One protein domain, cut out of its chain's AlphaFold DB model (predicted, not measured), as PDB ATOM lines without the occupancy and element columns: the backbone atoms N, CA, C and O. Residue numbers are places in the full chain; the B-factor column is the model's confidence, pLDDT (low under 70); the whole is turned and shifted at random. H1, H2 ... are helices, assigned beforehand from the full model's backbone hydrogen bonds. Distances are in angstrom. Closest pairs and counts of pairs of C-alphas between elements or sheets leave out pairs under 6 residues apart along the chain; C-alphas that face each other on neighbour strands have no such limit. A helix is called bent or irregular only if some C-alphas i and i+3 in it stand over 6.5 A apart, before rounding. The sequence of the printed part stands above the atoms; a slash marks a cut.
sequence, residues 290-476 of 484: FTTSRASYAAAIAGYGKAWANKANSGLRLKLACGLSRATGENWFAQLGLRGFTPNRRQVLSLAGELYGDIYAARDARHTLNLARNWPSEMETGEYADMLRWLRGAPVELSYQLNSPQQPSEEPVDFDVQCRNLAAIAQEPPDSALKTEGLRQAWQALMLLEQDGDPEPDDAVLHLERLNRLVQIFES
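What this domain is: This is residues 290 to 476 of the 484 residues of an uncharacterized protein of Paracoccus seriniphilus (UniProt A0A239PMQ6). H1, the longest helix by residues, packs side by side with H10 and, with H9, makes one group of helices; H2 joins it to a second group, H4 and H5 with H7 crossing both. H8 packs on residues 466 to 473 of H10, and a long link without named elements, residues 393 to 414, runs from H7 to H8, its residues 407 to 414 sticking out. H1, H2, H4, H5, H9 and H10 form a bundle, six helices packed together, part aligned and part crossed. The printed part has 187 residues and is all helix, with ten named helices, H1 to H10 in chain order, and no named strand. It is compact, with a radius of gyration of the C-alphas of 16.6 A and spans of 44 by 43 by 27 A.

Where its parts are: H1, residues 290 to 308, begins at C-alpha 290 (-22.154, 41.292, -56.810) and is 24.9 A long. It has a kink of 33 degrees near residue 302; it is neither bent nor irregular, but only just: C-alphas 303 and 306 are 6.3 A apart. H2 is residues 314 to 328, 20.6 A; H3 332 to 335; H4 345 to 355; H5 359 to 369; H6 371 to 374; H7 385 to 392; H8 415 to 425. H9, residues 432 to 448, is 24.7 A long, and H10, residues 457 to 474, is 25.8 A long, ending at C-alpha 474 (-29.630, 39.434, -58.186).

How they stand to each other: H1 touches H10 at a shallow tilt of 24 degrees, opposite ways; the closest C-alphas are Phe 290 and Val 471, 5.4 A. H1 and H2 form a helical hairpin, closest at C-alphas 298 and 324, 6.1 A. H9 and H10 form another, closest at C-alphas 445 and 463, 5.6 A. H2 is the hub, touching H1, H3, H4, H5 and H10. H2 and H4 run the same way at a shallow tilt of 9 degrees, closest at C-alphas 322 and 351, 7.2 A. H7 touches H4, about perpendicular at 84 degrees, closest at C-alphas 352 and 387, 5.2 A. H6 is close to H7 but not clearly touching, C-alphas 372 and 392 being closest at 5.6 A. H1 and H5 are apart. Every O i to N i+4 pair is within hydrogen-bond range in H2, H4, H5, H7, H8, H9 and H10, against 12 of 15 in H1; H3 and H6 are too short for such a pair.

The domain as a whole: The C-alphas farthest apart, of Glu 378 and Asp 452, are 48.5 A apart. The printed part has no cut, and its one long link is H7 to H8. Mean pLDDT of the printed part is 77.9; residues 376 to 383, 397 to 413, 415 to 430 and 476 are under 70.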
ATOM      1  N   PHE A 290     -21.890  41.185 -58.244       91.69
ATOM      2  CA  PHE A 290     -22.154  41.292 -56.810       91.69
ATOM      3  C   PHE A 290     -21.412  40.222 -56.020       91.69
ATOM      4  O   PHE A 290     -20.827  40.535 -54.986       91.69
ATOM      5  N   THR A 291     -21.360  38.983 -56.513       90.81
ATOM      6  CA  THR A 291     -20.636  37.883 -55.864       90.81
ATOM      7  C   THR A 291     -19.147  38.191 -55.804       90.81
ATOM      8  O   THR A 291     -18.543  38.075 -54.736       90.81
ATOM      9  N   THR A 292     -18.565  38.634 -56.920       91.50
ATOM     10  CA  THR A 292     -17.141  38.977 -57.005       91.50
ATOM     11  C   THR A 292     -16.819  40.198 -56.136       91.50
ATOM     12  O   THR A 292     -15.848  40.169 -55.378       91.50
ATOM     13  N   SER A 293     -17.670  41.233 -56.157       94.62
ATOM     14  CA  SER A 293     -17.514  42.417 -55.294       94.62
ATOM     15  C   SER A 293     -17.601  42.053 -53.814       94.62
ATOM     16  O   SER A 293     -16.749  42.455 -53.030       94.62
ATOM     17  N   ARG A 294     -18.582  41.230 -53.430       94.38
ATOM     18  CA  ARG A 294     -18.754  40.724 -52.065       94.38
ATOM     19  C   ARG A 294     -17.546  39.924 -51.597       94.38
ATOM     20  O   ARG A 294     -17.090  40.140 -50.480       94.38
ATOM     21  N   ALA A 295     -17.031  39.019 -52.426       92.69
ATOM     22  CA  ALA A 295     -15.868  38.204 -52.087       92.69
ATOM     23  C   ALA A 295     -14.618  39.071 -51.881       92.69
ATOM     24  O   ALA A 295     -13.935  38.934 -50.866       92.69
ATOM     25  N   SER A 296     -14.358  40.006 -52.801       92.62
ATOM     26  CA  SER A 296     -13.240  40.947 -52.687       92.62
ATOM     27  C   SER A 296     -13.372  41.835 -51.450       92.62
ATOM     28  O   SER A 296     -12.404  41.997 -50.706       92.62
ATOM     29  N   TYR A 297     -14.576  42.346 -51.186       94.12
ATOM     30  CA  TYR A 297     -14.840  43.196 -50.035       94.12
ATOM     31  C   TYR A 297     -14.683  42.445 -48.711       94.12
ATOM     32  O   TYR A 297     -13.971  42.892 -47.815       94.12
ATOM     33  N   ALA A 298     -15.266  41.251 -48.607       93.50
ATOM     34  CA  ALA A 298     -15.147  40.406 -47.426       93.50
ATOM     35  C   ALA A 298     -13.700  39.993 -47.141       93.50
ATOM     36  O   ALA A 298     -13.310  39.972 -45.978       93.50
ATOM     37  N   ALA A 299     -12.893  39.714 -48.169       92.38
ATOM     38  CA  ALA A 299     -11.476  39.398 -47.997       92.38
ATOM     39  C   ALA A 299     -10.691  40.572 -47.382       92.38
ATOM     40  O   ALA A 299      -9.877  40.359 -46.484       92.38
ATOM     41  N   ALA A 300     -10.968  41.808 -47.809       90.62
ATOM     42  CA  ALA A 300     -10.354  42.998 -47.223       90.62
ATOM     43  C   ALA A 300     -10.826  43.222 -45.775       90.62
ATOM     44  O   ALA A 300     -10.011  43.353 -44.859       90.62
ATOM     45  N   ILE A 301     -12.142  43.172 -45.543       90.88
ATOM     46  CA  ILE A 301     -12.737  43.353 -44.213       90.88
ATOM     47  C   ILE A 301     -12.316  42.254 -43.228       90.88
ATOM     48  O   ILE A 301     -12.118  42.538 -42.051       90.88
ATOM     49  N   ALA A 302     -12.100  41.019 -43.678       90.00
ATOM     50  CA  ALA A 302     -11.554  39.934 -42.865       90.00
ATOM     51  C   ALA A 302     -10.160  40.266 -42.295       90.00
ATOM     52  O   ALA A 302      -9.856  39.904 -41.152       90.00
ATOM     53  N   GLY A 303      -9.331  40.980 -43.066       85.81
ATOM     54  CA  GLY A 303      -8.030  41.486 -42.626       85.81
ATOM     55  C   GLY A 303      -8.161  42.498 -41.486       85.81
ATOM     56  O   GLY A 303      -7.529  42.335 -40.440       85.81
ATOM     57  N   TYR A 304      -9.046  43.487 -41.643       84.81
ATOM     58  CA  TYR A 304      -9.311  44.505 -40.618       84.81
ATOM     59  C   TYR A 304     -10.048  43.949 -39.393       84.81
ATOM     60  O   TYR A 304      -9.772  44.329 -38.255       84.81
ATOM     61  N   GLY A 305     -10.960  42.999 -39.600       74.88
ATOM     62  CA  GLY A 305     -11.869  42.485 -38.581       74.88
ATOM     63  C   GLY A 305     -11.159  41.862 -37.383       74.88
ATOM     64  O   GLY A 305     -11.612  42.021 -36.249       74.88
ATOM     65  N   LYS A 306      -9.996  41.232 -37.595       75.75
ATOM     66  CA  LYS A 306      -9.154  40.722 -36.499       75.75
ATOM     67  C   LYS A 306      -8.562  41.849 -35.648       75.75
ATOM     68  O   LYS A 306      -8.489  41.709 -34.430       75.75
ATOM     69  N   ALA A 307      -8.187  42.974 -36.258       80.88
ATOM     70  CA  ALA A 307      -7.715  44.155 -35.535       80.88
ATOM     71  C   ALA A 307      -8.865  44.863 -34.798       80.88
ATOM     72  O   ALA A 307      -8.706  45.282 -33.648       80.88
ATOM     73  N   TRP A 308     -10.045  44.941 -35.421       82.38
ATOM     74  CA  TRP A 308     -11.242  45.524 -34.814       82.38
ATOM     75  C   TRP A 308     -11.792  44.692 -33.662       82.38
ATOM     76  O   TRP A 308     -12.298  45.269 -32.707       82.38
ATOM     77  N   ALA A 309     -11.650  43.364 -33.683       74.31
ATOM     78  CA  ALA A 309     -12.148  42.480 -32.626       74.31
ATOM     79  C   ALA A 309     -11.666  42.871 -31.215       74.31
ATOM     80  O   ALA A 309     -12.395  42.681 -30.243       74.31
ATOM     81  N   ASN A 310     -10.473  43.461 -31.106       72.50
ATOM     82  CA  ASN A 310      -9.900  43.901 -29.832       72.50
ATOM     83  C   ASN A 310     -10.396  45.286 -29.375       72.50
ATOM     84  O   ASN A 310     -10.225  45.637 -28.212       72.50
ATOM     85  N   LYS A 311     -10.989  46.079 -30.277       75.12
ATOM     86  CA  LYS A 311     -11.424  47.470 -30.034       75.12
ATOM     87  C   LYS A 311     -12.947  47.649 -30.098       75.12
ATOM     88  O   LYS A 311     -13.482  48.600 -29.538       75.12
ATOM     89  N   ALA A 312     -13.644  46.751 -30.786       77.56
ATOM     90  CA  ALA A 312     -15.066  46.837 -31.073       77.56
ATOM     91  C   ALA A 312     -15.933  46.356 -29.903       77.56
ATOM     92  O   ALA A 312     -15.655  45.342 -29.254       77.56
ATOM     93  N   ASN A 313     -17.067  47.029 -29.694       83.69
ATOM     94  CA  ASN A 313     -18.099  46.520 -28.798       83.69
ATOM     95  C   ASN A 313     -18.670  45.184 -29.324       83.69
ATOM     96  O   ASN A 313     -18.560  44.836 -30.504       83.69
ATOM     97  N   SER A 314     -19.293  44.403 -28.442       81.31
ATOM     98  CA  SER A 314     -19.806  43.074 -28.803       81.31
ATOM     99  C   SER A 314     -20.916  43.100 -29.862       81.31
ATOM    100  O   SER A 314     -21.099  42.108 -30.558       81.31
ATOM    101  N   GLY A 315     -21.635  44.217 -30.024       84.50
ATOM    102  CA  GLY A 315     -22.658  44.369 -31.062       84.50
ATOM    103  C   GLY A 315     -22.064  44.493 -32.463       84.50
ATOM    104  O   GLY A 315     -22.516  43.808 -33.376       84.50
ATOM    105  N   LEU A 316     -21.017  45.300 -32.617       86.06
ATOM    106  CA  LEU A 316     -20.287  45.445 -33.875       86.06
ATOM    107  C   LEU A 316     -19.600  44.131 -34.272       86.06
ATOM    108  O   LEU A 316     -19.722  43.691 -35.413       86.06
ATOM    109  N   ARG A 317     -18.970  43.437 -33.312       89.38
ATOM    110  CA  ARG A 317     -18.393  42.099 -33.549       89.38
ATOM    111  C   ARG A 317     -19.434  41.090 -34.031       89.38
ATOM    112  O   ARG A 317     -19.130  40.278 -34.898       89.38
ATOM    113  N   LEU A 318     -20.651  41.148 -33.489       91.50
ATOM    114  CA  LEU A 318     -21.749  40.266 -33.880       91.50
ATOM    115  C   LEU A 318     -22.201  40.506 -35.324       91.50
ATOM    116  O   LEU A 318     -22.360  39.544 -36.075       91.50
ATOM    117  N   LYS A 319     -22.381  41.772 -35.722       90.38
ATOM    118  CA  LYS A 319     -22.751  42.118 -37.102       90.38
ATOM    119  C   LYS A 319     -21.647  41.750 -38.091       90.38
ATOM    120  O   LYS A 319     -21.917  41.122 -39.108       90.38
ATOM    121  N   LEU A 320     -20.394  42.051 -37.743       91.12
ATOM    122  CA  LEU A 320     -19.228  41.690 -38.545       91.12
ATOM    123  C   LEU A 320     -19.112  40.171 -38.729       91.12
ATOM    124  O   LEU A 320     -18.914  39.701 -39.847       91.12
ATOM    125  N   ALA A 321     -19.297  39.395 -37.653       93.19
ATOM    126  CA  ALA A 321     -19.321  37.936 -37.714       93.19
ATOM    127  C   ALA A 321     -20.425  37.418 -38.641       93.19
ATOM    128  O   ALA A 321     -20.176  36.525 -39.448       93.19
ATOM    129  N   CYS A 322     -21.628  37.989 -38.546       92.62
ATOM    130  CA  CYS A 322     -22.757  37.651 -39.403       92.62
ATOM    131  C   CYS A 322     -22.438  37.921 -40.880       92.62
ATOM    132  O   CYS A 322     -22.502  37.006 -41.701       92.62
ATOM    133  N   GLY A 323     -22.019  39.146 -41.210       90.94
ATOM    134  CA  GLY A 323     -21.701  39.548 -42.580       90.94
ATOM    135  C   GLY A 323     -20.570  38.728 -43.206       90.94
ATOM    136  O   GLY A 323     -20.704  38.273 -44.343       90.94
ATOM    137  N   LEU A 324     -19.481  38.488 -42.465       92.94
ATOM    138  CA  LEU A 324     -18.337  37.706 -42.944       92.94
ATOM    139  C   LEU A 324     -18.659  36.211 -43.068       92.94
ATOM    140  O   LEU A 324     -18.216  35.586 -44.031       92.94
ATOM    141  N   SER A 325     -19.455  35.637 -42.155       92.81
ATOM    142  CA  SER A 325     -19.859  34.224 -42.255       92.81
ATOM    143  C   SER A 325     -20.702  33.981 -43.505       92.81
ATOM    144  O   SER A 325     -20.433  33.043 -44.247       92.81
ATOM    145  N   ARG A 326     -21.656  34.875 -43.805       89.81
ATOM    146  CA  ARG A 326     -22.442  34.823 -45.051       89.81
ATOM    147  C   ARG A 326     -21.566  34.997 -46.292       89.81
ATOM    148  O   ARG A 326     -21.760  34.325 -47.305       89.81
ATOM    149  N   ALA A 327     -20.590  35.903 -46.224       90.25
ATOM    150  CA  ALA A 327     -19.724  36.230 -47.350       90.25
ATOM    151  C   ALA A 327     -18.720  35.125 -47.705       90.25
ATOM    152  O   ALA A 327     -18.490  34.863 -48.886       90.25
ATOM    153  N   THR A 328     -18.136  34.487 -46.691       90.00
ATOM    154  CA  THR A 328     -17.000  33.562 -46.839       90.00
ATOM    155  C   THR A 328     -17.373  32.093 -46.643       90.00
ATOM    156  O   THR A 328     -16.646  31.219 -47.103       90.00
ATOM    157  N   GLY A 329     -18.490  31.804 -45.967       88.88
ATOM    158  CA  GLY A 329     -18.857  30.453 -45.536       88.88
ATOM    159  C   GLY A 329     -18.067  29.942 -44.323       88.88
ATOM    160  O   GLY A 329     -18.253  28.796 -43.919       88.88
ATOM    161  N   GLU A 330     -17.188  30.759 -43.735       91.44
ATOM    162  CA  GLU A 330     -16.419  30.406 -42.541       91.44
ATOM    163  C   GLU A 330     -17.127  30.828 -41.243       91.44
ATOM    164  O   GLU A 330     -17.858  31.817 -41.208       91.44
ATOM    165  N   ASN A 331     -16.834  30.144 -40.131       93.00
ATOM    166  CA  ASN A 331     -17.398  30.477 -38.819       93.00
ATOM    167  C   ASN A 331     -16.721  31.712 -38.189       93.00
ATOM    168  O   ASN A 331     -15.907  31.600 -37.262       93.00
ATOM    169  N   TRP A 332     -17.078  32.907 -38.658       93.06
ATOM    170  CA  TRP A 332     -16.535  34.161 -38.128       93.06
ATOM    171  C   TRP A 332     -17.036  34.503 -36.724       93.06
ATOM    172  O   TRP A 332     -16.357  35.229 -35.998       93.06
ATOM    173  N   PHE A 333     -18.157  33.924 -36.279       93.69
ATOM    174  CA  PHE A 333     -18.602  34.055 -34.888       93.69
ATOM    175  C   PHE A 333     -17.550  33.504 -33.920       93.69
ATOM    176  O   PHE A 333     -17.234  34.132 -32.906       93.69
ATOM    177  N   ALA A 334     -16.972  32.344 -34.239       92.00
ATOM    178  CA  ALA A 334     -15.901  31.764 -33.443       92.00
ATOM    179  C   ALA A 334     -14.590  32.551 -33.595       92.00
ATOM    180  O   ALA A 334     -13.931  32.812 -32.588       92.00
ATOM    181  N   GLN A 335     -14.232  32.955 -34.821       91.56
ATOM    182  CA  GLN A 335     -12.981  33.679 -35.091       91.56
ATOM    183  C   GLN A 335     -12.916  35.054 -34.403       91.56
ATOM    184  O   GLN A 335     -11.839  35.470 -33.984       91.56
ATOM    185  N   LEU A 336     -14.055  35.733 -34.226       90.88
ATOM    186  CA  LEU A 336     -14.143  37.025 -33.527       90.88
ATOM    187  C   LEU A 336     -14.394  36.892 -32.012       90.88
ATOM    188  O   LEU A 336     -14.698  37.879 -31.338       90.88
ATOM    189  N   GLY A 337     -14.262  35.679 -31.461       88.69
ATOM    190  CA  GLY A 337     -14.303  35.437 -30.019       88.69
ATOM    191  C   GLY A 337     -15.690  35.576 -29.386       88.69
ATOM    192  O   GLY A 337     -15.784  35.918 -28.211       88.69
ATOM    193  N   LEU A 338     -16.772  35.309 -30.129       90.62
ATOM    194  CA  LEU A 338     -18.150  35.414 -29.620       90.62
ATOM    195  C   LEU A 338     -18.645  34.144 -28.908       90.62
ATOM    196  O   LEU A 338     -19.831  34.029 -28.598       90.62
ATOM    197  N   ARG A 339     -17.765  33.174 -28.629       89.31
ATOM    198  CA  ARG A 339     -18.139  31.960 -27.884       89.31
ATOM    199  C   ARG A 339     -18.666  32.331 -26.499       89.31
ATOM    200  O   ARG A 339     -17.956  32.946 -25.710       89.31
ATOM    201  N   GLY A 340     -19.903  31.929 -26.208       79.62
ATOM    202  CA  GLY A 340     -20.558  32.219 -24.928       79.62
ATOM    203  C   GLY A 340     -21.081  33.653 -24.782       79.62
ATOM    204  O   GLY A 340     -21.565  34.004 -23.709       79.62
ATOM    205  N   PHE A 341     -21.017  34.478 -25.833       87.38
ATOM    206  CA  PHE A 341     -21.680  35.778 -25.848       87.38
ATOM    207  C   PHE A 341     -23.204  35.600 -25.922       87.38
ATOM    208  O   PHE A 341     -23.702  34.882 -26.790       87.38
ATOM    209  N   THR A 342     -23.940  36.288 -25.046       87.38
ATOM    210  CA  THR A 342     -25.409  36.264 -25.020       87.38
ATOM    211  C   THR A 342     -25.963  37.529 -25.687       87.38
ATOM    212  O   THR A 342     -25.954  38.590 -25.057       87.38
ATOM    213  N   PRO A 343     -26.430  37.458 -26.949       86.88
ATOM    214  CA  PRO A 343     -27.023  38.605 -27.625       86.88
ATOM    215  C   PRO A 343     -28.341  39.026 -26.960       86.88
ATOM    216  O   PRO A 343     -29.112  38.197 -26.481       86.88
ATOM    217  N   ASN A 344     -28.621  40.329 -26.956       87.94
ATOM    218  CA  ASN A 344     -29.905  40.857 -26.493       87.94
ATOM    219  C   ASN A 344     -31.020  40.661 -27.542       87.94
ATOM    220  O   ASN A 344     -30.756  40.324 -28.697       87.94
ATOM    221  N   ARG A 345     -32.276  40.953 -27.171       82.75
ATOM    222  CA  ARG A 345     -33.450  40.785 -28.054       82.75
ATOM    223  C   ARG A 345     -33.289  41.440 -29.423       82.75
ATOM    224  O   ARG A 345     -33.609  40.831 -30.438       82.75
ATOM    225  N   ARG A 346     -32.792  42.678 -29.459       83.75
ATOM    226  CA  ARG A 346     -32.626  43.439 -30.706       83.75
ATOM    227  C   ARG A 346     -31.561  42.810 -31.604       83.75
ATOM    228  O   ARG A 346     -31.741  42.748 -32.812       83.75
ATOM    229  N   GLN A 347     -30.476  42.322 -31.010       86.88
ATOM    230  CA  GLN A 347     -29.405  41.624 -31.719       86.88
ATOM    231  C   GLN A 347     -29.873  40.280 -32.284       86.88
ATOM    232  O   GLN A 347     -29.551  39.967 -33.424       86.88
ATOM    233  N   VAL A 348     -30.671  39.518 -31.531       85.69
ATOM    234  CA  VAL A 348     -31.256  38.254 -32.007       85.69
ATOM    235  C   VAL A 348     -32.212  38.489 -33.176       85.69
ATOM    236  O   VAL A 348     -32.108  37.793 -34.180       85.69
ATOM    237  N   LEU A 349     -33.091  39.493 -33.090       81.38
ATOM    238  CA  LEU A 349     -33.988  39.854 -34.196       81.38
ATOM    239  C   LEU A 349     -33.209  40.271 -35.452       81.38
ATOM    240  O   LEU A 349     -33.536  39.836 -36.550       81.38
ATOM    241  N   SER A 350     -32.143  41.059 -35.282       82.62
ATOM    242  CA  SER A 350     -31.264  41.453 -36.387       82.62
ATOM    243  C   SER A 350     -30.586  40.245 -37.040       82.62
ATOM    244  O   SER A 350     -30.580  40.140 -38.261       82.62
ATOM    245  N   LEU A 351     -30.044  39.316 -36.241       86.31
ATOM    246  CA  LEU A 351     -29.435  38.084 -36.750       86.31
ATOM    247  C   LEU A 351     -30.453  37.187 -37.455       86.31
ATOM    248  O   LEU A 351     -30.118  36.574 -38.461       86.31
ATOM    249  N   ALA A 352     -31.676  37.100 -36.930       83.00
ATOM    250  CA  ALA A 352     -32.725  36.274 -37.511       83.00
ATOM    251  C   ALA A 352     -33.091  36.762 -38.914       83.00
ATOM    252  O   ALA A 352     -33.174  35.942 -39.820       83.00
ATOM    253  N   GLY A 353     -33.221  38.079 -39.105       78.38
ATOM    254  CA  GLY A 353     -33.452  38.665 -40.426       78.38
ATOM    255  C   GLY A 353     -32.289  38.451 -41.397       78.38
ATOM    256  O   GLY A 353     -32.510  38.073 -42.541       78.38
ATOM    257  N   GLU A 354     -31.048  38.642 -40.945       78.81
ATOM    258  CA  GLU A 354     -29.868  38.531 -41.814       78.81
ATOM    259  C   GLU A 354     -29.490  37.089 -42.183       78.81
ATOM    260  O   GLU A 354     -28.934  36.858 -43.252       78.81
ATOM    261  N   LEU A 355     -29.758  36.120 -41.305       84.50
ATOM    262  CA  LEU A 355     -29.381  34.712 -41.493       84.50
ATOM    263  C   LEU A 355     -30.530  33.843 -42.019       84.50
ATOM    264  O   LEU A 355     -30.360  32.632 -42.192       84.50
ATOM    265  N   TYR A 356     -31.706  34.427 -42.254       81.12
ATOM    266  CA  TYR A 356     -32.846  33.692 -42.789       81.12
ATOM    267  C   TYR A 356     -32.529  33.140 -44.183       81.12
ATOM    268  O   TYR A 356     -32.092  33.871 -45.070       81.12
ATOM    269  N   GLY A 357     -32.705  31.829 -44.366       73.75
ATOM    270  CA  GLY A 357     -32.359  31.122 -45.603       73.75
ATOM    271  C   GLY A 357     -30.871  30.764 -45.772       73.75
ATOM    272  O   GLY A 357     -30.550  29.954 -46.639       73.75
ATOM    273  N   ASP A 358     -29.960  31.273 -44.932       80.56
ATOM    274  CA  ASP A 358     -28.532  30.913 -44.966       80.56
ATOM    275  C   ASP A 358     -28.227  29.771 -43.984       80.56
ATOM    276  O   ASP A 358     -28.067  29.969 -42.777       80.56
ATOM    277  N   ILE A 359     -28.159  28.543 -44.506       82.69
ATOM    278  CA  ILE A 359     -28.001  27.324 -43.697       82.69
ATOM    279  C   ILE A 359     -26.675  27.322 -42.923       82.69
ATOM    280  O   ILE A 359     -26.639  26.927 -41.752       82.69
ATOM    281  N   TYR A 360     -25.581  27.734 -43.563       86.56
ATOM    282  CA  TYR A 360     -24.241  27.597 -42.996       86.56
ATOM    283  C   TYR A 360     -23.991  28.647 -41.916       86.56
ATOM    284  O   TYR A 360     -23.641  28.290 -40.787       86.56
ATOM    285  N   ALA A 361     -24.262  29.920 -42.210       88.06
ATOM    286  CA  ALA A 361     -24.041  30.996 -41.252       88.06
ATOM    287  C   ALA A 361     -25.008  30.909 -40.054       88.06
ATOM    288  O   ALA A 361     -24.594  31.132 -38.912       88.06
ATOM    289  N   ALA A 362     -26.270  30.498 -40.267       87.31
ATOM    290  CA  ALA A 362     -27.216  30.262 -39.173       87.31
ATOM    291  C   ALA A 362     -26.756  29.124 -38.250       87.31
ATOM    292  O   ALA A 362     -26.812  29.253 -37.024       87.31
ATOM    293  N   ARG A 363     -26.256  28.013 -38.811       89.62
ATOM    294  CA  ARG A 363     -25.711  26.895 -38.027       89.62
ATOM    295  C   ARG A 363     -24.541  27.342 -37.150       89.62
ATOM    296  O   ARG A 363     -24.505  27.004 -35.964       89.62
ATOM    297  N   ASP A 364     -23.617  28.112 -37.705       91.38
ATOM    298  CA  ASP A 364     -22.432  28.582 -36.989       91.38
ATOM    299  C   ASP A 364     -22.787  29.575 -35.873       91.38
ATOM    300  O   ASP A 364     -22.255  29.470 -34.758       91.38
ATOM    301  N   ALA A 365     -23.754  30.466 -36.118       90.88
ATOM    302  CA  ALA A 365     -24.315  31.355 -35.103       90.88
ATOM    303  C   ALA A 365     -24.968  30.564 -33.956       90.88
ATOM    304  O   ALA A 365     -24.669  30.817 -32.784       90.88
ATOM    305  N   ARG A 366     -25.801  29.559 -34.273       90.00
ATOM    306  CA  ARG A 366     -26.454  28.690 -33.273       90.00
ATOM    307  C   ARG A 366     -25.453  28.031 -32.340       90.00
ATOM    308  O   ARG A 366     -25.624  28.101 -31.123       90.00
ATOM    309  N   HIS A 367     -24.431  27.393 -32.907       89.19
ATOM    310  CA  HIS A 367     -23.437  26.666 -32.122       89.19
ATOM    311  C   HIS A 367     -22.562  27.602 -31.291       89.19
ATOM    312  O   HIS A 367     -22.269  27.300 -30.137       89.19
ATOM    313  N   THR A 368     -22.164  28.747 -31.846       91.00
ATOM    314  CA  THR A 368     -21.213  29.647 -31.180       91.00
ATOM    315  C   THR A 368     -21.864  30.478 -30.070       91.00
ATOM    316  O   THR A 368     -21.263  30.667 -29.011       91.00
ATOM    317  N   LEU A 369     -23.100  30.940 -30.288       89.81
ATOM    318  CA  LEU A 369     -23.847  31.805 -29.361       89.81
ATOM    319  C   LEU A 369     -24.794  31.025 -28.429       89.81
ATOM    320  O   LEU A 369     -25.422  31.607 -27.546       89.81
ATOM    321  N   ASN A 370     -24.916  29.707 -28.628       85.75
ATOM    322  CA  ASN A 370     -25.802  28.820 -27.869       85.75
ATOM    323  C   ASN A 370     -27.271  29.298 -27.845       85.75
ATOM    324  O   ASN A 370     -27.943  29.284 -26.809       85.75
ATOM    325  N   LEU A 371     -27.772  29.743 -29.005       82.31
ATOM    326  CA  LEU A 371     -29.085  30.397 -29.132       82.31
ATOM    327  C   LEU A 371     -30.250  29.505 -28.680       82.31
ATOM    328  O   LEU A 371     -31.231  30.009 -28.145       82.31
ATOM    329  N   ALA A 372     -30.136  28.182 -28.833       73.69
ATOM    330  CA  ALA A 372     -31.169  27.236 -28.406       73.69
ATOM    331  C   ALA A 372     -31.368  27.204 -26.880       73.69
ATOM    332  O   ALA A 372     -32.488  26.994 -26.421       73.69
ATOM    333  N   ARG A 373     -30.297  27.421 -26.106       72.69
ATOM    334  CA  ARG A 373     -30.327  27.434 -24.635       72.69
ATOM    335  C   ARG A 373     -30.630  28.822 -24.075       72.69
ATOM    336  O   ARG A 373     -31.268  28.931 -23.036       72.69
ATOM    337  N   ASN A 374     -30.154  29.861 -24.755       70.06
ATOM    338  CA  ASN A 374     -30.208  31.239 -24.271       70.06
ATOM    339  C   ASN A 374     -31.466  32.006 -24.721       70.06
ATOM    340  O   ASN A 374     -31.699  33.106 -24.227       70.06
ATOM    341  N   TRP A 375     -32.267  31.456 -25.646       71.81
ATOM    342  CA  TRP A 375     -33.444  32.127 -26.203       71.81
ATOM    343  C   TRP A 375     -34.667  31.185 -26.293       71.81
ATOM    344  O   TRP A 375     -34.754  30.389 -27.233       71.81
ATOM    345  N   PRO A 376     -35.602  31.222 -25.322       66.06
ATOM    346  CA  PRO A 376     -36.734  30.292 -25.252       66.06
ATOM    347  C   PRO A 376     -37.802  30.522 -26.342       66.06
ATOM    348  O   PRO A 376     -37.919  31.606 -26.913       66.06
ATOM    349  N   SER A 377     -38.606  29.486 -26.617       66.00
ATOM    350  CA  SER A 377     -39.641  29.431 -27.678       66.00
ATOM    351  C   SER A 377     -40.826  30.354 -27.473       66.00
ATOM    352  O   SER A 377     -41.534  30.678 -28.418       66.00
ATOM    353  N   GLU A 378     -40.999  30.850 -26.259       62.41
ATOM    354  CA  GLU A 378     -42.065  31.776 -25.877       62.41
ATOM    355  C   GLU A 378     -41.947  33.145 -26.578       62.41
ATOM    356  O   GLU A 378     -42.913  33.902 -26.629       62.41
ATOM    357  N   MET A 379     -40.784  33.459 -27.168       61.28
ATOM    358  CA  MET A 379     -40.552  34.697 -27.923       61.28
ATOM    359  C   MET A 379     -40.804  34.577 -29.440       61.28
ATOM    360  O   MET A 379     -40.582  35.546 -30.162       61.28
ATOM    361  N   GLU A 380     -41.269  33.424 -29.935       65.88
ATOM    362  CA  GLU A 380     -41.572  33.156 -31.357       65.88
ATOM    363  C   GLU A 380     -42.985  33.622 -31.761       65.88
ATOM    364  O   GLU A 380     -43.739  32.897 -32.411       65.88
ATOM    365  N   THR A 381     -43.380  34.824 -31.343       62.12
ATOM    366  CA  THR A 381     -44.694  35.404 -31.661       62.12
ATOM    367  C   THR A 381     -44.539  36.683 -32.482       62.12
ATOM    368  O   THR A 381     -43.630  37.482 -32.247       62.12
ATOM    369  N   GLY A 382     -45.427  36.882 -33.460       68.00
ATOM    370  CA  GLY A 382     -45.437  38.057 -34.337       68.00
ATOM    371  C   GLY A 382     -44.729  37.855 -35.681       68.00
ATOM    372  O   GLY A 382     -44.450  36.737 -36.099       68.00
ATOM    373  N   GLU A 383     -44.449  38.968 -36.358       66.62
ATOM    374  CA  GLU A 383     -44.017  39.037 -37.766       66.62
ATOM    375  C   GLU A 383     -42.683  38.325 -38.074       66.62
ATOM    376  O   GLU A 383     -42.455  37.895 -39.198       66.62
ATOM    377  N   TYR A 384     -41.821  38.134 -37.069       70.69
ATOM    378  CA  TYR A 384     -40.496  37.508 -37.210       70.69
ATOM    379  C   TYR A 384     -40.437  36.047 -36.728       70.69
ATOM    380  O   TYR A 384     -39.343  35.501 -36.564       70.69
ATOM    381  N   ALA A 385     -41.583  35.414 -36.449       77.50
ATOM    382  CA  ALA A 385     -41.637  34.083 -35.838       77.50
ATOM    383  C   ALA A 385     -40.876  33.020 -36.650       77.50
ATOM    384  O   ALA A 385     -40.067  32.283 -36.085       77.50
ATOM    385  N   ASP A 386     -41.056  32.995 -37.971       77.19
ATOM    386  CA  ASP A 386     -40.415  32.017 -38.857       77.19
ATOM    387  C   ASP A 386     -38.901  32.226 -38.963       77.19
ATOM    388  O   ASP A 386     -38.127  31.271 -38.883       77.19
ATOM    389  N   MET A 387     -38.449  33.482 -39.011       81.31
ATOM    390  CA  MET A 387     -37.020  33.810 -38.991       81.31
ATOM    391  C   MET A 387     -36.352  33.397 -37.675       81.31
ATOM    392  O   MET A 387     -35.234  32.877 -37.663       81.31
ATOM    393  N   LEU A 388     -37.039  33.601 -36.548       82.00
ATOM    394  CA  LEU A 388     -36.550  33.210 -35.225       82.00
ATOM    395  C   LEU A 388     -36.507  31.686 -35.061       82.00
ATOM    396  O   LEU A 388     -35.525  31.156 -34.533       82.00
ATOM    397  N   ARG A 389     -37.531  30.975 -35.549       81.25
ATOM    398  CA  ARG A 389     -37.565  29.507 -35.595       81.25
ATOM    399  C   ARG A 389     -36.420  28.952 -36.431       81.25
ATOM    400  O   ARG A 389     -35.684  28.082 -35.956       81.25
ATOM    401  N   TRP A 390     -36.201  29.523 -37.613       83.06
ATOM    402  CA  TRP A 390     -35.095  29.173 -38.501       83.06
ATOM    403  C   TRP A 390     -33.745  29.348 -37.804       83.06
ATOM    404  O   TRP A 390     -32.945  28.408 -37.720       83.06
ATOM    405  N   LEU A 391     -33.519  30.530 -37.219       84.62
ATOM    406  CA  LEU A 391     -32.282  30.837 -36.508       84.62
ATOM    407  C   LEU A 391     -32.054  29.895 -35.322       84.62
ATOM    408  O   LEU A 391     -30.907  29.633 -34.988       84.62
ATOM    409  N   ARG A 392     -33.097  29.340 -34.696       83.44
ATOM    410  CA  ARG A 392     -32.963  28.334 -33.627       83.44
ATOM    411  C   ARG A 392     -32.809  26.902 -34.129       83.44
ATOM    412  O   ARG A 392     -32.367  26.047 -33.365       83.44
ATOM    413  N   GLY A 393     -33.088  26.650 -35.406       78.38
ATOM    414  CA  GLY A 393     -33.066  25.315 -36.001       78.38
ATOM    415  C   GLY A 393     -34.326  24.508 -35.765       78.38
ATOM    416  O   GLY A 393     -34.286  23.287 -35.886       78.38
ATOM    417  N   ALA A 394     -35.427  25.185 -35.444       80.62
ATOM    418  CA  ALA A 394     -36.743  24.591 -35.565       80.62
ATOM    419  C   ALA A 394     -37.095  24.428 -37.058       80.62
ATOM    420  O   ALA A 394     -36.622  25.214 -37.884       80.62
ATOM    421  N   PRO A 395     -37.895  23.411 -37.419       75.25
ATOM    422  CA  PRO A 395     -38.386  23.259 -38.781       75.25
ATOM    423  C   PRO A 395     -39.261  24.460 -39.150       75.25
ATOM    424  O   PRO A 395     -40.132  24.865 -38.379       75.25
ATOM    425  N   VAL A 396     -39.015  25.020 -40.331       72.56
ATOM    426  CA  VAL A 396     -39.796  26.114 -40.912       72.56
ATOM    427  C   VAL A 396     -40.032  25.755 -42.367       72.56
ATOM    428  O   VAL A 396     -39.099  25.323 -43.049       72.56
ATOM    429  N   GLU A 397     -41.259  25.914 -42.850       65.88
ATOM    430  CA  GLU A 397     -41.469  25.944 -44.291       65.88
ATOM    431  C   GLU A 397     -40.832  27.229 -44.807       65.88
ATOM    432  O   GLU A 397     -41.201  28.323 -44.386       65.88
ATOM    433  N   LEU A 398     -39.849  27.104 -45.699       57.47
ATOM    434  CA  LEU A 398     -39.315  28.249 -46.431       57.47
ATOM    435  C   LEU A 398     -40.368  28.696 -47.451       57.47
ATOM    436  O   LEU A 398     -40.226  28.486 -48.655       57.47
ATOM    437  N   SER A 399     -41.456  29.286 -46.969       47.97
ATOM    438  CA  SER A 399     -42.334  30.080 -47.802       47.97
ATOM    439  C   SER A 399     -41.560  31.349 -48.161       47.97
ATOM    440  O   SER A 399     -41.260  32.195 -47.320       47.97
ATOM    441  N   TYR A 400     -41.218  31.508 -49.439       45.28
ATOM    442  CA  TYR A 400     -40.747  32.784 -50.000       45.28
ATOM    443  C   TYR A 400     -41.906  33.794 -50.117       45.28
ATOM    444  O   TYR A 400     -42.044  34.507 -51.105       45.28
ATOM    445  N   GLN A 401     -42.799  33.796 -49.131       36.47
ATOM    446  CA  GLN A 401     -43.876  34.753 -48.973       36.47
ATOM    447  C   GLN A 401     -43.720  35.353 -47.584       36.47
ATOM    448  O   GLN A 401     -44.427  35.000 -46.645       36.47
ATOM    449  N   LEU A 402     -42.758  36.259 -47.450       37.25
ATOM    450  CA  LEU A 402     -42.863  37.262 -46.403       37.25
ATOM    451  C   LEU A 402     -43.924  38.275 -46.840       37.25
ATOM    452  O   LEU A 402     -44.033  38.602 -48.021       37.25
ATOM    453  N   ASN A 403     -44.748  38.667 -45.872       33.59
ATOM    454  CA  ASN A 403     -45.987  39.422 -46.031       33.59
ATOM    455  C   ASN A 403     -45.916  40.539 -47.081       33.59
ATOM    456  O   ASN A 403     -44.917  41.246 -47.205       33.59
ATOM    457  N   SER A 404     -47.034  40.691 -47.798       29.88
ATOM    458  CA  SER A 404     -47.290  41.736 -48.784       29.88
ATOM    459  C   SER A 404     -46.739  43.096 -48.342       29.88
ATOM    460  O   SER A 404     -46.878  43.445 -47.166       29.88
ATOM    461  N   PRO A 405     -46.168  43.894 -49.265       33.72
ATOM    462  CA  PRO A 405     -45.741  45.240 -48.929       33.72
ATOM    463  C   PRO A 405     -46.921  45.996 -48.313       33.72
ATOM    464  O   PRO A 405     -48.038  45.970 -48.840       33.72
ATOM    465  N   GLN A 406     -46.666  46.688 -47.197       35.19
ATOM    466  CA  GLN A 406     -47.483  47.843 -46.842       35.19
ATOM    467  C   GLN A 406     -47.621  48.693 -48.108       35.19
ATOM    468  O   GLN A 406     -46.641  48.855 -48.841       35.19
ATOM    469  N   GLN A 407     -48.853  49.125 -48.392       30.38
ATOM    470  CA  GLN A 407     -49.223  49.865 -49.599       30.38
ATOM    471  C   GLN A 407     -48.127  50.858 -50.010       30.38
ATOM    472  O   GLN A 407     -47.540  51.482 -49.124       30.38
ATOM    473  N   PRO A 408     -47.862  51.021 -51.322       31.81
ATOM    474  CA  PRO A 408     -46.859  51.960 -51.799       31.81
ATOM    475  C   PRO A 408     -47.149  53.332 -51.190       31.81
ATOM    476  O   PRO A 408     -48.156  53.960 -51.508       31.81
ATOM    477  N   SER A 409     -46.296  53.763 -50.259       35.44
ATOM    478  CA  SER A 409     -46.316  55.142 -49.800       35.44
ATOM    479  C   SER A 409     -45.846  55.996 -50.973       35.44
ATOM    480  O   SER A 409     -44.892  55.616 -51.651       35.44
ATOM    481  N   GLU A 410     -46.488  57.134 -51.211       36.53
ATOM    482  CA  GLU A 410     -46.109  58.079 -52.271       36.53
ATOM    483  C   GLU A 410     -44.718  58.717 -52.046       36.53
ATOM    484  O   GLU A 410     -44.222  59.446 -52.905       36.53
ATOM    485  N   GLU A 411     -44.056  58.423 -50.922       36.00
ATOM    486  CA  GLU A 411     -42.676  58.814 -50.647       36.00
ATOM    487  C   GLU A 411     -41.668  57.813 -51.246       36.00
ATOM    488  O   GLU A 411     -41.902  56.599 -51.219       36.00
ATOM    489  N   PRO A 412     -40.521  58.285 -51.776       41.97
ATOM    490  CA  PRO A 412     -39.479  57.411 -52.299       41.97
ATOM    491  C   PRO A 412     -38.961  56.488 -51.189       41.97
ATOM    492  O   PRO A 412     -38.224  56.906 -50.300       41.97
ATOM    493  N   VAL A 413     -39.364  55.217 -51.246       55.88
ATOM    494  CA  VAL A 413     -38.922  54.181 -50.309       55.88
ATOM    495  C   VAL A 413     -37.406  54.016 -50.437       55.88
ATOM    496  O   VAL A 413     -36.913  53.761 -51.536       55.88
ATOM    497  N   ASP A 414     -36.689  54.138 -49.317       70.00
ATOM    498  CA  ASP A 414     -35.241  53.921 -49.206       70.00
ATOM    499  C   ASP A 414     -34.821  52.605 -49.894       70.00
ATOM    500  O   ASP A 414     -35.456  51.560 -49.716       70.00
ATOM    501  N   PHE A 415     -33.741  52.645 -50.677       63.97
ATOM    502  CA  PHE A 415     -33.190  51.493 -51.392       63.97
ATOM    503  C   PHE A 415     -32.976  50.286 -50.469       63.97
ATOM    504  O   PHE A 415     -33.305  49.155 -50.828       63.97
ATOM    505  N   ASP A 416     -32.502  50.524 -49.244       63.91
ATOM    506  CA  ASP A 416     -32.276  49.458 -48.269       63.91
ATOM    507  C   ASP A 416     -33.582  48.797 -47.797       63.91
ATOM    508  O   ASP A 416     -33.564  47.641 -47.364       63.91
ATOM    509  N   VAL A 417     -34.710  49.509 -47.862       65.25
ATOM    510  CA  VAL A 417     -36.051  48.982 -47.570       65.25
ATOM    511  C   VAL A 417     -36.589  48.214 -48.779       65.25
ATOM    512  O   VAL A 417     -37.083  47.099 -48.617       65.25
ATOM    513  N   GLN A 418     -36.404  48.730 -49.998       62.34
ATOM    514  CA  GLN A 418     -36.792  48.033 -51.231       62.34
ATOM    515  C   GLN A 418     -36.045  46.703 -51.406       62.34
ATOM    516  O   GLN A 418     -36.665  45.678 -51.689       62.34
ATOM    517  N   CYS A 419     -34.730  46.678 -51.169       63.81
ATOM    518  CA  CYS A 419     -33.940  45.447 -51.212       63.81
ATOM    519  C   CYS A 419     -34.375  44.436 -50.144       63.81
ATOM    520  O   CYS A 419     -34.430  43.241 -50.429       63.81
ATOM    521  N   ARG A 420     -34.714  44.896 -48.932       62.75
ATOM    522  CA  ARG A 420     -35.242  44.020 -47.873       62.75
ATOM    523  C   ARG A 420     -36.578  43.392 -48.270       62.75
ATOM    524  O   ARG A 420     -36.749  42.193 -48.076       62.75
ATOM    525  N   ASN A 421     -37.466  44.164 -48.891       62.59
ATOM    526  CA  ASN A 421     -38.756  43.670 -49.369       62.59
ATOM    527  C   ASN A 421     -38.604  42.699 -50.555       62.59
ATOM    528  O   ASN A 421     -39.306  41.698 -50.626       62.59
ATOM    529  N   LEU A 422     -37.656  42.935 -51.466       60.56
ATOM    530  CA  LEU A 422     -37.445  42.072 -52.635       60.56
ATOM    531  C   LEU A 422     -36.709  40.769 -52.319       60.56
ATOM    532  O   LEU A 422     -37.069  39.726 -52.865       60.56
ATOM    533  N   ALA A 423     -35.751  40.789 -51.385       56.59
ATOM    534  CA  ALA A 423     -35.153  39.567 -50.840       56.59
ATOM    535  C   ALA A 423     -36.206  38.643 -50.193       56.59
ATOM    536  O   ALA A 423     -35.993  37.436 -50.094       56.59
ATOM    537  N   ALA A 424     -37.342  39.216 -49.787       52.28
ATOM    538  CA  ALA A 424     -38.477  38.536 -49.181       52.28
ATOM    539  C   ALA A 424     -39.485  37.942 -50.189       52.28
ATOM    540  O   ALA A 424     -40.227  37.038 -49.804       52.28
ATOM    541  N   ILE A 425     -39.529  38.425 -51.443       51.88
ATOM    542  CA  ILE A 425     -40.642  38.147 -52.378       51.88
ATOM    543  C   ILE A 425     -40.260  37.245 -53.565       51.88
ATOM    544  O   ILE A 425     -41.148  36.588 -54.086       51.88
ATOM    545  N   ALA A 426     -38.991  37.149 -53.984       49.25
ATOM    546  CA  ALA A 426     -38.425  36.183 -54.960       49.25
ATOM    547  C   ALA A 426     -39.180  35.869 -56.288       49.25
ATOM    548  O   ALA A 426     -38.699  35.041 -57.063       49.25
ATOM    549  N   GLN A 427     -40.327  36.485 -56.593       49.59
ATOM    550  CA  GLN A 427     -41.205  36.083 -57.702       49.59
ATOM    551  C   GLN A 427     -41.124  37.000 -58.924       49.59
ATOM    552  O   GLN A 427     -41.432  36.547 -60.025       49.59
ATOM    553  N   GLU A 428     -40.665  38.244 -58.773       52.19
ATOM    554  CA  GLU A 428     -40.527  39.178 -59.894       52.19
ATOM    555  C   GLU A 428     -39.063  39.578 -60.111       52.19
ATOM    556  O   GLU A 428     -38.352  39.865 -59.141       52.19
ATOM    557  N   PRO A 429     -38.580  39.594 -61.370       57.38
ATOM    558  CA  PRO A 429     -37.245  40.082 -61.667       57.38
ATOM    559  C   PRO A 429     -37.153  41.562 -61.256       57.38
ATOM    560  O   PRO A 429     -38.007  42.357 -61.652       57.38
ATOM    561  N   PRO A 430     -36.138  41.950 -60.468       63.91
ATOM    562  CA  PRO A 430     -36.006  43.317 -59.978       63.91
ATOM    563  C   PRO A 430     -35.879  44.317 -61.134       63.91
ATOM    564  O   PRO A 430     -35.195  44.049 -62.125       63.91
ATOM    565  N   ASP A 431     -36.505  45.488 -60.989       70.06
ATOM    566  CA  ASP A 431     -36.461  46.541 -62.007       70.06
ATOM    567  C   ASP A 431     -35.015  47.015 -62.276       70.06
ATOM    568  O   ASP A 431     -34.135  47.042 -61.410       70.06
ATOM    569  N   SER A 432     -34.787  47.431 -63.518       70.69
ATOM    570  CA  SER A 432     -33.579  48.061 -64.041       70.69
ATOM    571  C   SER A 432     -33.041  49.205 -63.170       70.69
ATOM    572  O   SER A 432     -31.821  49.326 -63.008       70.69
ATOM    573  N   ALA A 433     -33.919  50.009 -62.561       74.25
ATOM    574  CA  ALA A 433     -33.532  51.083 -61.649       74.25
ATOM    575  C   ALA A 433     -32.869  50.542 -60.372       74.25
ATOM    576  O   ALA A 433     -31.782  50.987 -59.997       74.25
ATOM    577  N   LEU A 434     -33.467  49.518 -59.758       76.50
ATOM    578  CA  LEU A 434     -32.935  48.877 -58.556       76.50
ATOM    579  C   LEU A 434     -31.591  48.202 -58.828       76.50
ATOM    580  O   LEU A 434     -30.662  48.286 -58.029       76.50
ATOM    581  N   LYS A 435     -31.463  47.553 -59.985       79.56
ATOM    582  CA  LYS A 435     -30.206  46.942 -60.417       79.56
ATOM    583  C   LYS A 435     -29.092  47.979 -60.596       79.56
ATOM    584  O   LYS A 435     -27.956  47.739 -60.191       79.56
ATOM    585  N   THR A 436     -29.423  49.138 -61.163       82.12
ATOM    586  CA  THR A 436     -28.488  50.259 -61.335       82.12
ATOM    587  C   THR A 436     -28.029  50.818 -59.987       82.12
ATOM    588  O   THR A 436     -26.838  51.053 -59.791       82.12
ATOM    589  N   GLU A 437     -28.950  50.984 -59.036       84.00
ATOM    590  CA  GLU A 437     -28.612  51.370 -57.661       84.00
ATOM    591  C   GLU A 437     -27.742  50.308 -56.975       84.00
ATOM    592  O   GLU A 437     -26.714  50.645 -56.396       84.00
ATOM    593  N   GLY A 438     -28.060  49.020 -57.130       87.62
ATOM    594  CA  GLY A 438     -27.244  47.925 -56.604       87.62
ATOM    595  C   GLY A 438     -25.804  47.959 -57.118       87.62
ATOM    596  O   GLY A 438     -24.865  47.843 -56.331       87.62
ATOM    597  N   LEU A 439     -25.610  48.187 -58.422       89.38
ATOM    598  CA  LEU A 439     -24.279  48.376 -59.011       89.38
ATOM    599  C   LEU A 439     -23.545  49.572 -58.392       89.38
ATOM    600  O   LEU A 439     -22.350  49.478 -58.111       89.38
ATOM    601  N   ARG A 440     -24.255  50.676 -58.128       89.00
ATOM    602  CA  ARG A 440     -23.682  51.858 -57.475       89.00
ATOM    603  C   ARG A 440     -23.253  51.569 -56.038       89.00
ATOM    604  O   ARG A 440     -22.149  51.949 -55.661       89.00
ATOM    605  N   GLN A 441     -24.078  50.872 -55.260       90.19
ATOM    606  CA  GLN A 441     -23.756  50.490 -53.881       90.19
ATOM    607  C   GLN A 441     -22.552  49.540 -53.819       90.19
ATOM    608  O   GLN A 441     -21.677  49.700 -52.969       90.19
ATOM    609  N   ALA A 442     -22.469  48.581 -54.747       93.62
ATOM    610  CA  ALA A 442     -21.316  47.691 -54.850       93.62
ATOM    611  C   ALA A 442     -20.035  48.453 -55.227       93.62
ATOM    612  O   ALA A 442     -18.982  48.222 -54.635       93.62
ATOM    613  N   TRP A 443     -20.133  49.408 -56.154       94.19
ATOM    614  CA  TRP A 443     -19.021  50.284 -56.513       94.19
ATOM    615  C   TRP A 443     -18.549  51.149 -55.336       94.19
ATOM    616  O   TRP A 443     -17.352  51.213 -55.066       94.19
ATOM    617  N   GLN A 444     -19.475  51.761 -54.591       91.25
ATOM    618  CA  GLN A 444     -19.158  52.550 -53.394       91.25
ATOM    619  C   GLN A 444     -18.430  51.721 -52.331       91.25
ATOM    620  O   GLN A 444     -17.445  52.192 -51.766       91.25
ATOM    621  N   ALA A 445     -18.865  50.477 -52.106       91.88
ATOM    622  CA  ALA A 445     -18.191  49.573 -51.181       91.88
ATOM    623  C   ALA A 445     -16.737  49.309 -51.606       91.88
ATOM    624  O   ALA A 445     -15.827  49.425 -50.793       91.88
ATOM    625  N   LEU A 446     -16.489  49.011 -52.885       92.69
ATOM    626  CA  LEU A 446     -15.121  48.794 -53.370       92.69
ATOM    627  C   LEU A 446     -14.263  50.061 -53.282       92.69
ATOM    628  O   LEU A 446     -13.101  49.971 -52.904       92.69
ATOM    629  N   MET A 447     -14.835  51.235 -53.562       90.56
ATOM    630  CA  MET A 447     -14.128  52.513 -53.429       90.56
ATOM    631  C   MET A 447     -13.701  52.818 -51.996       90.56
ATOM    632  O   MET A 447     -12.642  53.408 -51.805       90.56
ATOM    633  N   LEU A 448     -14.482  52.399 -50.996       88.50
ATOM    634  CA  LEU A 448     -14.114  52.560 -49.590       88.50
ATOM    635  C   LEU A 448     -12.791  51.846 -49.261       88.50
ATOM    636  O   LEU A 448     -12.014  52.347 -48.459       88.50
ATOM    637  N   LEU A 449     -12.507  50.707 -49.902       85.12
ATOM    638  CA  LEU A 449     -11.261  49.959 -49.687       85.12
ATOM    639  C   LEU A 449     -10.025  50.626 -50.291       85.12
ATOM    640  O   LEU A 449      -8.907  50.233 -49.969       85.12
ATOM    641  N   GLU A 450     -10.220  51.574 -51.202       83.62
ATOM    642  CA  GLU A 450      -9.135  52.267 -51.897       83.62
ATOM    643  C   GLU A 450      -8.808  53.630 -51.284       83.62
ATOM    644  O   GLU A 450      -7.868  54.284 -51.729       83.62
ATOM    645  N   GLN A 451      -9.586  54.079 -50.296       83.62
ATOM    646  CA  GLN A 451      -9.300  55.307 -49.567       83.62
ATOM    647  C   GLN A 451      -8.111  55.097 -48.621       83.62
ATOM    648  O   GLN A 451      -7.959  54.033 -48.023       83.62
ATOM    649  N   ASP A 452      -7.272  56.124 -48.474       71.06
ATOM    650  CA  ASP A 452      -6.152  56.093 -47.535       71.06
ATOM    651  C   ASP A 452      -6.679  56.068 -46.087       71.06
ATOM    652  O   ASP A 452      -7.133  57.086 -45.561       71.06
ATOM    653  N   GLY A 453      -6.607  54.906 -45.435       75.12
ATOM    654  CA  GLY A 453      -6.973  54.716 -44.028       75.12
ATOM    655  C   GLY A 453      -7.789  53.449 -43.773       75.12
ATOM    656  O   GLY A 453      -8.351  52.855 -44.688       75.12
ATOM    657  N   ASP A 454      -7.858  53.028 -42.506       80.50
ATOM    658  CA  ASP A 454      -8.775  51.958 -42.107       80.50
ATOM    659  C   ASP A 454     -10.221  52.471 -42.249       80.50
ATOM    660  O   ASP A 454     -10.534  53.527 -41.687       80.50
ATOM    661  N   PRO A 455     -11.119  51.746 -42.944       84.75
ATOM    662  CA  PRO A 455     -12.511  52.160 -43.045       84.75
ATOM    663  C   PRO A 455     -13.176  52.161 -41.666       84.75
ATOM    664  O   PRO A 455     -12.837  51.350 -40.797       84.75
ATOM    665  N   GLU A 456     -14.151  53.050 -41.461       87.38
ATOM    666  CA  GLU A 456     -14.926  53.046 -40.223       87.38
ATOM    667  C   GLU A 456     -15.656  51.693 -40.079       87.38
ATOM    668  O   GLU A 456     -16.317  51.247 -41.022       87.38
ATOM    669  N   PRO A 457     -15.542  50.994 -38.931       86.69
ATOM    670  CA  PRO A 457     -16.073  49.640 -38.805       86.69
ATOM    671  C   PRO A 457     -17.584  49.521 -39.040       86.69
ATOM    672  O   PRO A 457     -18.034  48.511 -39.581       86.69
ATOM    673  N   ASP A 458     -18.366  50.521 -38.627       85.81
ATOM    674  CA  ASP A 458     -19.820  50.519 -38.819       85.81
ATOM    675  C   ASP A 458     -20.189  50.657 -40.307       85.81
ATOM    676  O   ASP A 458     -21.026  49.894 -40.798       85.81
ATOM    677  N   ASP A 459     -19.500  51.530 -41.048       87.00
ATOM    678  CA  ASP A 459     -19.664  51.673 -42.501       87.00
ATOM    679  C   ASP A 459     -19.240  50.401 -43.235       87.00
ATOM    680  O   ASP A 459     -19.938  49.914 -44.130       87.00
ATOM    681  N   ALA A 460     -18.121  49.805 -42.818       88.31
ATOM    682  CA  ALA A 460     -17.621  48.582 -43.420       88.31
ATOM    683  C   ALA A 460     -18.601  47.409 -43.274       88.31
ATOM    684  O   ALA A 460     -18.844  46.644 -44.212       88.31
ATOM    685  N   VAL A 461     -19.203  47.275 -42.092       88.31
ATOM    686  CA  VAL A 461     -20.238  46.272 -41.837       88.31
ATOM    687  C   VAL A 461     -21.488  46.551 -42.667       88.31
ATOM    688  O   VAL A 461     -22.019  45.622 -43.276       88.31
ATOM    689  N   LEU A 462     -21.929  47.808 -42.751       87.69
ATOM    690  CA  LEU A 462     -23.098  48.193 -43.541       87.69
ATOM    691  C   LEU A 462     -22.925  47.847 -45.029       87.69
ATOM    692  O   LEU A 462     -23.816  47.251 -45.639       87.69
ATOM    693  N   HIS A 463     -21.770  48.159 -45.615       90.88
ATOM    694  CA  HIS A 463     -21.473  47.823 -47.007       90.88
ATOM    695  C   HIS A 463     -21.402  46.308 -47.245       90.88
ATOM    696  O   HIS A 463     -21.904  45.822 -48.261       90.88
ATOM    697  N   LEU A 464     -20.847  45.543 -46.300       91.56
ATOM    698  CA  LEU A 464     -20.820  44.082 -46.385       91.56
ATOM    699  C   LEU A 464     -22.230  43.471 -46.307       91.56
ATOM    700  O   LEU A 464     -22.546  42.549 -47.061       91.56
ATOM    701  N   GLU A 465     -23.091  43.979 -45.421       87.44
ATOM    702  CA  GLU A 465     -24.502  43.576 -45.331       87.44
ATOM    703  C   GLU A 465     -25.243  43.872 -46.643       87.44
ATOM    704  O   GLU A 465     -25.911  42.988 -47.189       87.44
ATOM    705  N   ARG A 466     -25.062  45.071 -47.212       87.88
ATOM    706  CA  ARG A 466     -25.632  45.439 -48.517       87.88
ATOM    707  C   ARG A 466     -25.174  44.493 -49.624       87.88
ATOM    708  O   ARG A 466     -26.013  43.961 -50.345       87.88
ATOM    709  N   LEU A 467     -23.875  44.214 -49.729       91.06
ATOM    710  CA  LEU A 467     -23.331  43.288 -50.730       91.06
ATOM    711  C   LEU A 467     -23.890  41.864 -50.582       91.06
ATOM    712  O   LEU A 467     -24.220  41.233 -51.586       91.06
ATOM    713  N   ASN A 468     -24.048  41.361 -49.353       88.00
ATOM    714  CA  ASN A 468     -24.701  40.070 -49.104       88.00
ATOM    715  C   ASN A 468     -26.146  40.050 -49.633       88.00
ATOM    716  O   ASN A 468     -26.539  39.090 -50.299       88.00
ATOM    717  N   ARG A 469     -26.922  41.116 -49.390       83.69
ATOM    718  CA  ARG A 469     -28.299  41.233 -49.900       83.69
ATOM    719  C   ARG A 469     -28.346  41.339 -51.425       83.69
ATOM    720  O   ARG A 469     -29.185  40.695 -52.043       83.69
ATOM    721  N   LEU A 470     -27.436  42.092 -52.045       86.31
ATOM    722  CA  LEU A 470     -27.371  42.212 -53.506       86.31
ATOM    723  C   LEU A 470     -27.126  40.858 -54.180       86.31
ATOM    724  O   LEU A 470     -27.816  40.526 -55.141       86.31
ATOM    725  N   VAL A 471     -26.213  40.041 -53.646       86.06
ATOM    726  CA  VAL A 471     -26.006  38.670 -54.143       86.06
ATOM    727  C   VAL A 471     -27.288  37.849 -54.022       86.06
ATOM    728  O   VAL A 471     -27.686  37.201 -54.986       86.06
ATOM    729  N   GLN A 472     -27.969  37.929 -52.876       79.94
ATOM    730  CA  GLN A 472     -29.215  37.201 -52.632       79.94
ATOM    731  C   GLN A 472     -30.351  37.604 -53.594       79.94
ATOM    732  O   GLN A 472     -31.151  36.762 -53.993       79.94
ATOM    733  N   ILE A 473     -30.429  38.874 -53.982       77.19
ATOM    734  CA  ILE A 473     -31.503  39.386 -54.845       77.19
ATOM    735  C   ILE A 473     -31.205  39.126 -56.325       77.19
ATOM    736  O   ILE A 473     -32.096  38.737 -57.073       77.19
ATOM    737  N   PHE A 474     -29.963  39.355 -56.761       79.69
ATOM    738  CA  PHE A 474     -29.630  39.434 -58.186       79.69
ATOM    739  C   PHE A 474     -28.861  38.224 -58.731       79.69
ATOM    740  O   PHE A 474     -28.857  38.016 -59.942       79.69
ATOM    741  N   GLU A 475     -28.187  37.444 -57.879       80.00
ATOM    742  CA  GLU A 475     -27.241  36.398 -58.310       80.00
ATOM    743  C   GLU A 475     -27.420  35.050 -57.604       80.00
ATOM    744  O   GLU A 475     -26.636  34.118 -57.830       80.00
ATOM    745  N   SER A 476     -28.459  34.918 -56.779       65.75
ATOM    746  CA  SER A 476     -28.871  33.636 -56.222       65.75
ATOM    747  C   SER A 476     -29.102  32.643 -57.351       65.75
ATOM    748  O   SER A 476     -30.055  32.753 -58.121       65.75
TER     749      SER A 476